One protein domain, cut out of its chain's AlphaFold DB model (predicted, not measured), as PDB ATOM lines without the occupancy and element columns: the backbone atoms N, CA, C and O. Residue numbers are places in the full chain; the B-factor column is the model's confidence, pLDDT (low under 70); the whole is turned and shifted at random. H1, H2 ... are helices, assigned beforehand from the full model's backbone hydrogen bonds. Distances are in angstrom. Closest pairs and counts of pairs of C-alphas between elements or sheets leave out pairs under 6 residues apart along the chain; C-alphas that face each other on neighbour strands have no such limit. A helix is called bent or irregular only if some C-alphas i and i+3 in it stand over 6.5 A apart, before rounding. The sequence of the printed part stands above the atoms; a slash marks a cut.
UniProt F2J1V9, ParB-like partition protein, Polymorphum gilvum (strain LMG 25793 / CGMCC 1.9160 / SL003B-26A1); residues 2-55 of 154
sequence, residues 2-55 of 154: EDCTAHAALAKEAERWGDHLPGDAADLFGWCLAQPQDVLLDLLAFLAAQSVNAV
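What this domain is: This is residues 2 to 55 of the 154 residues of the protein "ParB-like partition protein" of Polymorphum gilvum (strain LMG 25793 / CGMCC 1.9160 / SL003B-26A1) (UniProt F2J1V9). The domain is a loose, open U of helices: the two long helices H1 and H3 make its arms, running opposite ways and skewed to each other by 45 degrees, and the shorter H2 makes the base between them. Contacts are few, and residues 2 to 9 stick out at the beginning of the printed part. The printed part has 54 residues with three named helices, in the order H1, H2, H3, and no named strand; the class is all helix. The whole is loose, with a radius of gyration of the C-alphas of 13.0 A, and elongated, spanning 37 by 20 by 18 A.

Where its parts are: H1, residues 5 to 20, begins with C-alpha 5 at (23.979, -20.520, -4.267) and measures 23.0 A from first to last C-alpha. H2, residues 25 to 34, begins with C-alpha 25 at (1.111, -32.713, -19.821) and measures 15.2 A. It is irregular: C-alphas 26 and 29 are 7.2 A apart. H3, residues 37 to 51, measures 21.1 A and ends with C-alpha 51 at (20.438, -36.129, -14.440).

How they stand to each other: H1 and H3 are close but not clearly touching, with 2 pairs of C-alphas within 8 A. Their closest C-alphas, those of Trp 17 and Leu 43, are 7.6 A apart. The two helices run opposite ways at a steep tilt of 45 degrees, with their centres 12.5 A apart. H2 follows H1 through a tight link of 4 residues, yet H1 and H2 are apart. H2 and H3 are joined by a tight link of 2 residues and are close but not clearly touching, with 1 pair of C-alphas within 8 A. Those closest C-alphas, of Cys 32 and Leu 40, are 6.9 A apart. H2 and H3 run opposite ways at a steep tilt of 45 degrees. In H1 every O i to N i+4 pair is within hydrogen-bond range; in H2 it is 4 of 6 pairs and in H3 9 of 11.

The domain as a whole: The two C-alphas farthest apart, those of Asp 3 and Gly 30, are 37.9 A from each other, and the first and last printed C-alphas, of Glu 2 and Val 55, are 19.0 A apart. Besides residues 2 to 9, of which 5 to 9 belong to H1, two more stretches stand free: residues 23 to 29, of which 25 to 29 belong to H2, and residues 33 to 39, of which 37 to 39 belong to H3. The printed part has no cut, and no link between its helices is long. The mean pLDDT of the printed part is 91.3, and residues 2 to 3 of this predicted model are under 70.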
ATOM      1  N   GLU A   2      20.067 -24.706   2.915       42.25
ATOM      2  CA  GLU A   2      19.481 -23.435   2.464       42.25
ATOM      3  C   GLU A   2      20.476 -22.351   1.999       42.25
ATOM      4  O   GLU A   2      20.040 -21.403   1.364       42.25
ATOM      5  N   ASP A   3      21.794 -22.509   2.189       58.62
ATOM      6  CA  ASP A   3      22.791 -21.483   1.804       58.62
ATOM      7  C   ASP A   3      23.627 -21.836   0.554       58.62
ATOM      8  O   ASP A   3      24.682 -21.248   0.309       58.62
ATOM      9  N   CYS A   4      23.216 -22.829  -0.244       73.31
ATOM     10  CA  CYS A   4      23.936 -23.187  -1.470       73.31
ATOM     11  C   CYS A   4      23.452 -22.340  -2.658       73.31
ATOM     12  O   CYS A   4      22.355 -22.555  -3.173       73.31
ATOM     13  N   THR A   5      24.289 -21.414  -3.134       81.00
ATOM     14  CA  THR A   5      23.979 -20.520  -4.267       81.00
ATOM     15  C   THR A   5      23.627 -21.282  -5.546       81.00
ATOM     16  O   THR A   5      22.688 -20.906  -6.243       81.00
ATOM     17  N   ALA A   6      24.319 -22.392  -5.821       82.06
ATOM     18  CA  ALA A   6      24.039 -23.246  -6.974       82.06
ATOM     19  C   ALA A   6      22.653 -23.908  -6.891       82.06
ATOM     20  O   ALA A   6      21.949 -24.000  -7.893       82.06
ATOM     21  N   HIS A   7      22.224 -24.323  -5.694       84.06
ATOM     22  CA  HIS A   7      20.888 -24.887  -5.500       84.06
ATOM     23  C   HIS A   7      19.799 -23.832  -5.714       84.06
ATOM     24  O   HIS A   7      18.819 -24.098  -6.405       84.06
ATOM     25  N   ALA A   8      19.995 -22.619  -5.186       88.12
ATOM     26  CA  ALA A   8      19.070 -21.508  -5.403       88.12
ATOM     27  C   ALA A   8      18.957 -21.130  -6.891       88.12
ATOM     28  O   ALA A   8      17.857 -20.878  -7.380       88.12
ATOM     29  N   ALA A   9      20.073 -21.140  -7.628       88.75
ATOM     30  CA  ALA A   9      20.076 -20.900  -9.069       88.75
ATOM     31  C   ALA A   9      19.277 -21.969  -9.838       88.75
ATOM     32  O   ALA A   9      18.466 -21.615 -10.690       88.75
ATOM     33  N   LEU A  10      19.439 -23.253  -9.496       89.88
ATOM     34  CA  LEU A  10      18.651 -24.339 -10.094       89.88
ATOM     35  C   LEU A  10      17.157 -24.218  -9.780       89.88
ATOM     36  O   LEU A  10      16.336 -24.440 -10.665       89.88
ATOM     37  N   ALA A  11      16.796 -23.846  -8.549       91.94
ATOM     38  CA  ALA A  11      15.398 -23.646  -8.167       91.94
ATOM     39  C   ALA A  11      14.758 -22.500  -8.966       91.94
ATOM     40  O   ALA A  11      13.645 -22.639  -9.463       91.94
ATOM     41  N   LYS A  12      15.494 -21.398  -9.147       93.38
ATOM     42  CA  LYS A  12      15.056 -20.265  -9.969       93.38
ATOM     43  C   LYS A  12      14.867 -20.658 -11.436       93.38
ATOM     44  O   LYS A  12      13.915 -20.215 -12.069       93.38
ATOM     45  N   GLU A  13      15.759 -21.483 -11.980       93.81
ATOM     46  CA  GLU A  13      15.628 -21.971 -13.355       93.81
ATOM     47  C   GLU A  13      14.434 -22.927 -13.506       93.81
ATOM     48  O   GLU A  13      13.712 -22.865 -14.498       93.81
ATOM     49  N   ALA A  14      14.165 -23.755 -12.492       93.81
ATOM     50  CA  ALA A  14      12.976 -24.601 -12.450       93.81
ATOM     51  C   ALA A  14      11.682 -23.773 -12.446       93.81
ATOM     52  O   ALA A  14      10.755 -24.086 -13.188       93.81
ATOM     53  N   GLU A  15      11.631 -22.707 -11.643       94.81
ATOM     54  CA  GLU A  15      10.504 -21.767 -11.607       94.81
ATOM     55  C   GLU A  15      10.321 -21.074 -12.962       94.81
ATOM     56  O   GLU A  15       9.224 -21.094 -13.517       94.81
ATOM     57  N   ARG A  16      11.416 -20.581 -13.562       95.31
ATOM     58  CA  ARG A  16      11.406 -19.994 -14.910       95.31
ATOM     59  C   ARG A  16      10.782 -20.946 -15.927       95.31
ATOM     60  O   ARG A  16       9.925 -20.518 -16.696       95.31
ATOM     61  N   TRP A  17      11.194 -22.213 -15.962       95.31
ATOM     62  CA  TRP A  17      10.595 -23.185 -16.882       95.31
ATOM     63  C   TRP A  17       9.144 -23.508 -16.536       95.31
ATOM     64  O   TRP A  17       8.341 -23.669 -17.451       95.31
ATOM     65  N   GLY A  18       8.785 -23.534 -15.252       92.88
ATOM     66  CA  GLY A  18       7.400 -23.681 -14.802       92.88
ATOM     67  C   GLY A  18       6.460 -22.620 -15.383       92.88
ATOM     68  O   GLY A  18       5.352 -22.961 -15.782       92.88
ATOM     69  N   ASP A  19       6.923 -21.374 -15.518       92.38
ATOM     70  CA  ASP A  19       6.140 -20.283 -16.118       92.38
ATOM     71  C   ASP A  19       5.995 -20.394 -17.650       92.38
ATOM     72  O   ASP A  19       5.065 -19.832 -18.230       92.38
ATOM     73  N   HIS A  20       6.927 -21.080 -18.324       91.62
ATOM     74  CA  HIS A  20       6.958 -21.190 -19.790       91.62
ATOM     75  C   HIS A  20       6.287 -22.463 -20.313       91.62
ATOM     76  O   HIS A  20       5.815 -22.487 -21.454       91.62
ATOM     77  N   LEU A  21       6.281 -23.525 -19.508       94.81
ATOM     78  CA  LEU A  21       5.709 -24.811 -19.874       94.81
ATOM     79  C   LEU A  21       4.181 -24.801 -19.708       94.81
ATOM     80  O   LEU A  21       3.649 -24.161 -18.800       94.81
ATOM     81  N   PRO A  22       3.445 -25.529 -20.564       95.25
ATOM     82  CA  PRO A  22       2.014 -25.713 -20.379       95.25
ATOM     83  C   PRO A  22       1.722 -26.478 -19.081       95.25
ATOM     84  O   PRO A  22       2.444 -27.401 -18.705       95.25
ATOM     85  N   GLY A  23       0.625 -26.111 -18.416       91.44
ATOM     86  CA  GLY A  23       0.198 -26.753 -17.170       91.44
ATOM     87  C   GLY A  23      -0.372 -28.167 -17.344       91.44
ATOM     88  O   GLY A  23      -0.376 -28.932 -16.381       91.44
ATOM     89  N   ASP A  24      -0.840 -28.525 -18.546       93.94
ATOM     90  CA  ASP A  24      -1.288 -29.882 -18.886       93.94
ATOM     91  C   ASP A  24      -0.189 -30.634 -19.651       93.94
ATOM     92  O   ASP A  24       0.346 -30.161 -20.658       93.94
ATOM     93  N   ALA A  25       0.127 -31.846 -19.191       92.12
ATOM     94  CA  ALA A  25       1.111 -32.713 -19.821       92.12
ATOM     95  C   ALA A  25       0.722 -33.119 -21.254       92.12
ATOM     96  O   ALA A  25       1.611 -33.387 -22.068       92.12
ATOM     97  N   ALA A  26      -0.574 -33.151 -21.581       95.38
ATOM     98  CA  ALA A  26      -1.057 -33.463 -22.927       95.38
ATOM     99  C   ALA A  26      -0.617 -32.422 -23.977       95.38
ATOM    100  O   ALA A  26      -0.418 -32.775 -25.141       95.38
ATOM    101  N   ASP A  27      -0.392 -31.172 -23.562       96.38
ATOM    102  CA  ASP A  27      -0.056 -30.060 -24.456       96.38
ATOM    103  C   ASP A  27       1.457 -29.903 -24.691       96.38
ATOM    104  O   ASP A  27       1.877 -29.214 -25.626       96.38
ATOM    105  N   LEU A  28       2.299 -30.569 -23.887       95.00
ATOM    106  CA  LEU A  28       3.762 -30.414 -23.908       95.00
ATOM    107  C   LEU A  28       4.377 -30.685 -25.282       95.00
ATOM    108  O   LEU A  28       5.217 -29.920 -25.750       95.00
ATOM    109  N   PHE A  29       3.967 -31.766 -25.946       95.31
ATOM    110  CA  PHE A  29       4.557 -32.132 -27.234       95.31
ATOM    111  C   PHE A  29       4.217 -31.107 -28.323       95.31
ATOM    112  O   PHE A  29       5.086 -30.721 -29.103       95.31
ATOM    113  N   GLY A  30       2.971 -30.623 -28.337       97.12
ATOM    114  CA  GLY A  30       2.542 -29.562 -29.246       97.12
ATOM    115  C   GLY A  30       3.288 -28.254 -28.990       97.12
ATOM    116  O   GLY A  30       3.753 -27.622 -29.937       97.12
ATOM    117  N   TRP A  31       3.475 -27.894 -27.717       96.94
ATOM    118  CA  TRP A  31       4.272 -26.733 -27.326       96.94
ATOM    119  C   TRP A  31       5.718 -26.848 -27.818       96.94
ATOM    120  O   TRP A  31       6.205 -25.910 -28.448       96.94
ATOM    121  N   CYS A  32       6.372 -28.001 -27.622       96.56
ATOM    122  CA  CYS A  32       7.745 -28.233 -28.075       96.56
ATOM    123  C   CYS A  32       7.887 -28.064 -29.594       96.56
ATOM    124  O   CYS A  32       8.833 -27.435 -30.054       96.56
ATOM    125  N   LEU A  33       6.942 -28.590 -30.381       97.25
ATOM    126  CA  LEU A  33       6.969 -28.462 -31.844       97.25
ATOM    127  C   LEU A  33       6.809 -27.015 -32.331       97.25
ATOM    128  O   LEU A  33       7.217 -26.702 -33.448       97.25
ATOM    129  N   ALA A  34       6.206 -26.149 -31.517       97.19
ATOM    130  CA  ALA A  34       6.023 -24.737 -31.825       97.19
ATOM    131  C   ALA A  34       7.206 -23.856 -31.381       97.19
ATOM    132  O   ALA A  34       7.246 -22.682 -31.753       97.19
ATOM    133  N   GLN A  35       8.149 -24.386 -30.592       97.62
ATOM    134  CA  GLN A  35       9.277 -23.605 -30.089       97.62
ATOM    135  C   GLN A  35      10.438 -23.518 -31.091       97.62
ATOM    136  O   GLN A  35      10.730 -24.475 -31.813       97.62
ATOM    137  N   PRO A  36      11.170 -22.393 -31.085       97.69
ATOM    138  CA  PRO A  36      12.507 -22.305 -31.656       97.69
ATOM    139  C   PRO A  36      13.480 -23.356 -31.083       97.69
ATOM    140  O   PRO A  36      13.354 -23.799 -29.940       97.69
ATOM    141  N   GLN A  37      14.477 -23.758 -31.879       97.38
ATOM    142  CA  GLN A  37      15.423 -24.815 -31.497       97.38
ATOM    143  C   GLN A  37      16.283 -24.450 -30.278       97.38
ATOM    144  O   GLN A  37      16.593 -25.320 -29.473       97.38
ATOM    145  N   ASP A  38      16.673 -23.188 -30.142       97.62
ATOM    146  CA  ASP A  38      17.423 -22.670 -28.994       97.62
ATOM    147  C   ASP A  38      16.646 -22.844 -27.685       97.62
ATOM    148  O   ASP A  38      17.195 -23.378 -26.727       97.62
ATOM    149  N   VAL A  39      15.345 -22.538 -27.670       96.38
ATOM    150  CA  VAL A  39      14.480 -22.763 -26.495       96.38
ATOM    151  C   VAL A  39      14.436 -24.245 -26.114       96.38
ATOM    152  O   VAL A  39      14.519 -24.593 -24.936       96.38
ATOM    153  N   LEU A  40      14.333 -25.137 -27.104       97.19
ATOM    154  CA  LEU A  40      14.339 -26.582 -26.862       97.19
ATOM    155  C   LEU A  40      15.685 -27.074 -26.320       97.19
ATOM    156  O   LEU A  40      15.709 -27.949 -25.454       97.19
ATOM    157  N   LEU A  41      16.794 -26.528 -26.821       97.69
ATOM    158  CA  LEU A  41      18.134 -26.862 -26.342       97.69
ATOM    159  C   LEU A  41      18.370 -26.346 -24.922       97.69
ATOM    160  O   LEU A  41      18.934 -27.085 -24.118       97.69
ATOM    161  N   ASP A  42      17.890 -25.151 -24.587       96.38
ATOM    162  CA  ASP A  42      17.973 -24.609 -23.228       96.38
ATOM    163  C   ASP A  42      17.169 -25.466 -22.238       96.38
ATOM    164  O   ASP A  42      17.669 -25.817 -21.164       96.38
ATOM    165  N   LEU A  43      15.947 -25.873 -22.607       95.94
ATOM    166  CA  LEU A  43      15.134 -26.774 -21.783       95.94
ATOM    167  C   LEU A  43      15.823 -28.131 -21.619       95.94
ATOM    168  O   LEU A  43      15.909 -28.662 -20.511       95.94
ATOM    169  N   LEU A  44      16.343 -28.691 -22.714       95.81
ATOM    170  CA  LEU A  44      17.074 -29.952 -22.680       95.81
ATOM    171  C   LEU A  44      18.309 -29.854 -21.782       95.81
ATOM    172  O   LEU A  44      18.556 -30.776 -21.008       95.81
ATOM    173  N   ALA A  45      19.059 -28.753 -21.844       95.25
ATOM    174  CA  ALA A  45      20.221 -28.525 -20.996       95.25
ATOM    175  C   ALA A  45      19.830 -28.492 -19.510       95.25
ATOM    176  O   ALA A  45      20.467 -29.165 -18.697       95.25
ATOM    177  N   PHE A  46      18.745 -27.795 -19.157       94.62
ATOM    178  CA  PHE A  46      18.225 -27.762 -17.789       94.62
ATOM    179  C   PHE A  46      17.794 -29.151 -17.286       94.62
ATOM    180  O   PHE A  46      18.121 -29.548 -16.164       94.62
ATOM    181  N   LEU A  47      17.089 -29.926 -18.112       93.94
ATOM    182  CA  LEU A  47      16.672 -31.288 -17.766       93.94
ATOM    183  C   LEU A  47      17.872 -32.241 -17.652       93.94
ATOM    184  O   LEU A  47      17.961 -33.022 -16.704       93.94
ATOM    185  N   ALA A  48      18.823 -32.156 -18.583       93.38
ATOM    186  CA  ALA A  48      20.029 -32.974 -18.587       93.38
ATOM    187  C   ALA A  48      20.913 -32.682 -17.368       93.38
ATOM    188  O   ALA A  48      21.394 -33.623 -16.735       93.38
ATOM    189  N   ALA A  49      21.069 -31.412 -16.981       91.38
ATOM    190  CA  ALA A  49      21.843 -31.017 -15.804       91.38
ATOM    191  C   ALA A  49      21.344 -31.702 -14.519       91.38
ATOM    192  O   ALA A  49      22.150 -32.114 -13.687       91.38
ATOM    193  N   GLN A  50      20.030 -31.910 -14.384       89.56
ATOM    194  CA  GLN A  50      19.434 -32.602 -13.232       89.56
ATOM    195  C   GLN A  50      19.711 -34.114 -13.205       89.56
ATOM    196  O   GLN A  50      19.586 -34.744 -12.156       89.56
ATOM    197  N   SER A  51      20.094 -34.704 -14.339       90.12
ATOM    198  CA  SER A  51      20.438 -36.129 -14.440       90.12
ATOM    199  C   SER A  51      21.906 -36.430 -14.117       90.12
ATOM    200  O   SER A  51      22.270 -37.590 -13.900       90.12
ATOM    201  N   VAL A  52      22.759 -35.402 -14.061       90.12
ATOM    202  CA  VAL A  52      24.184 -35.557 -13.763       90.12
ATOM    203  C   VAL A  52      24.357 -35.941 -12.299       90.12
ATOM    204  O   VAL A  52      23.999 -35.197 -11.388       90.12
ATOM    205  N   ASN A  53      24.961 -37.101 -12.056       89.38
ATOM    206  CA  ASN A  53      25.225 -37.578 -10.708       89.38
ATOM    207  C   ASN A  53      26.733 -37.699 -10.456       89.38
ATOM    208  O   ASN A  53      27.327 -38.737 -10.730       89.38
ATOM    209  N   ALA A  54      27.325 -36.669  -9.854       88.38
ATOM    210  CA  ALA A  54      28.749 -36.603  -9.506       88.38
ATOM    211  C   ALA A  54      29.069 -37.049  -8.058       88.38
ATOM    212  O   ALA A  54      30.155 -36.787  -7.550       88.38
ATOM    213  N   VAL A  55      28.126 -37.680  -7.344       87.75
ATOM    214  CA  VAL A  55      28.320 -38.035  -5.926       87.75
ATOM    215  C   VAL A  55      29.175 -39.293  -5.784       87.75
ATOM    216  O   VAL A  55      28.744 -40.371  -6.188       87.75
TER     217      VAL A  55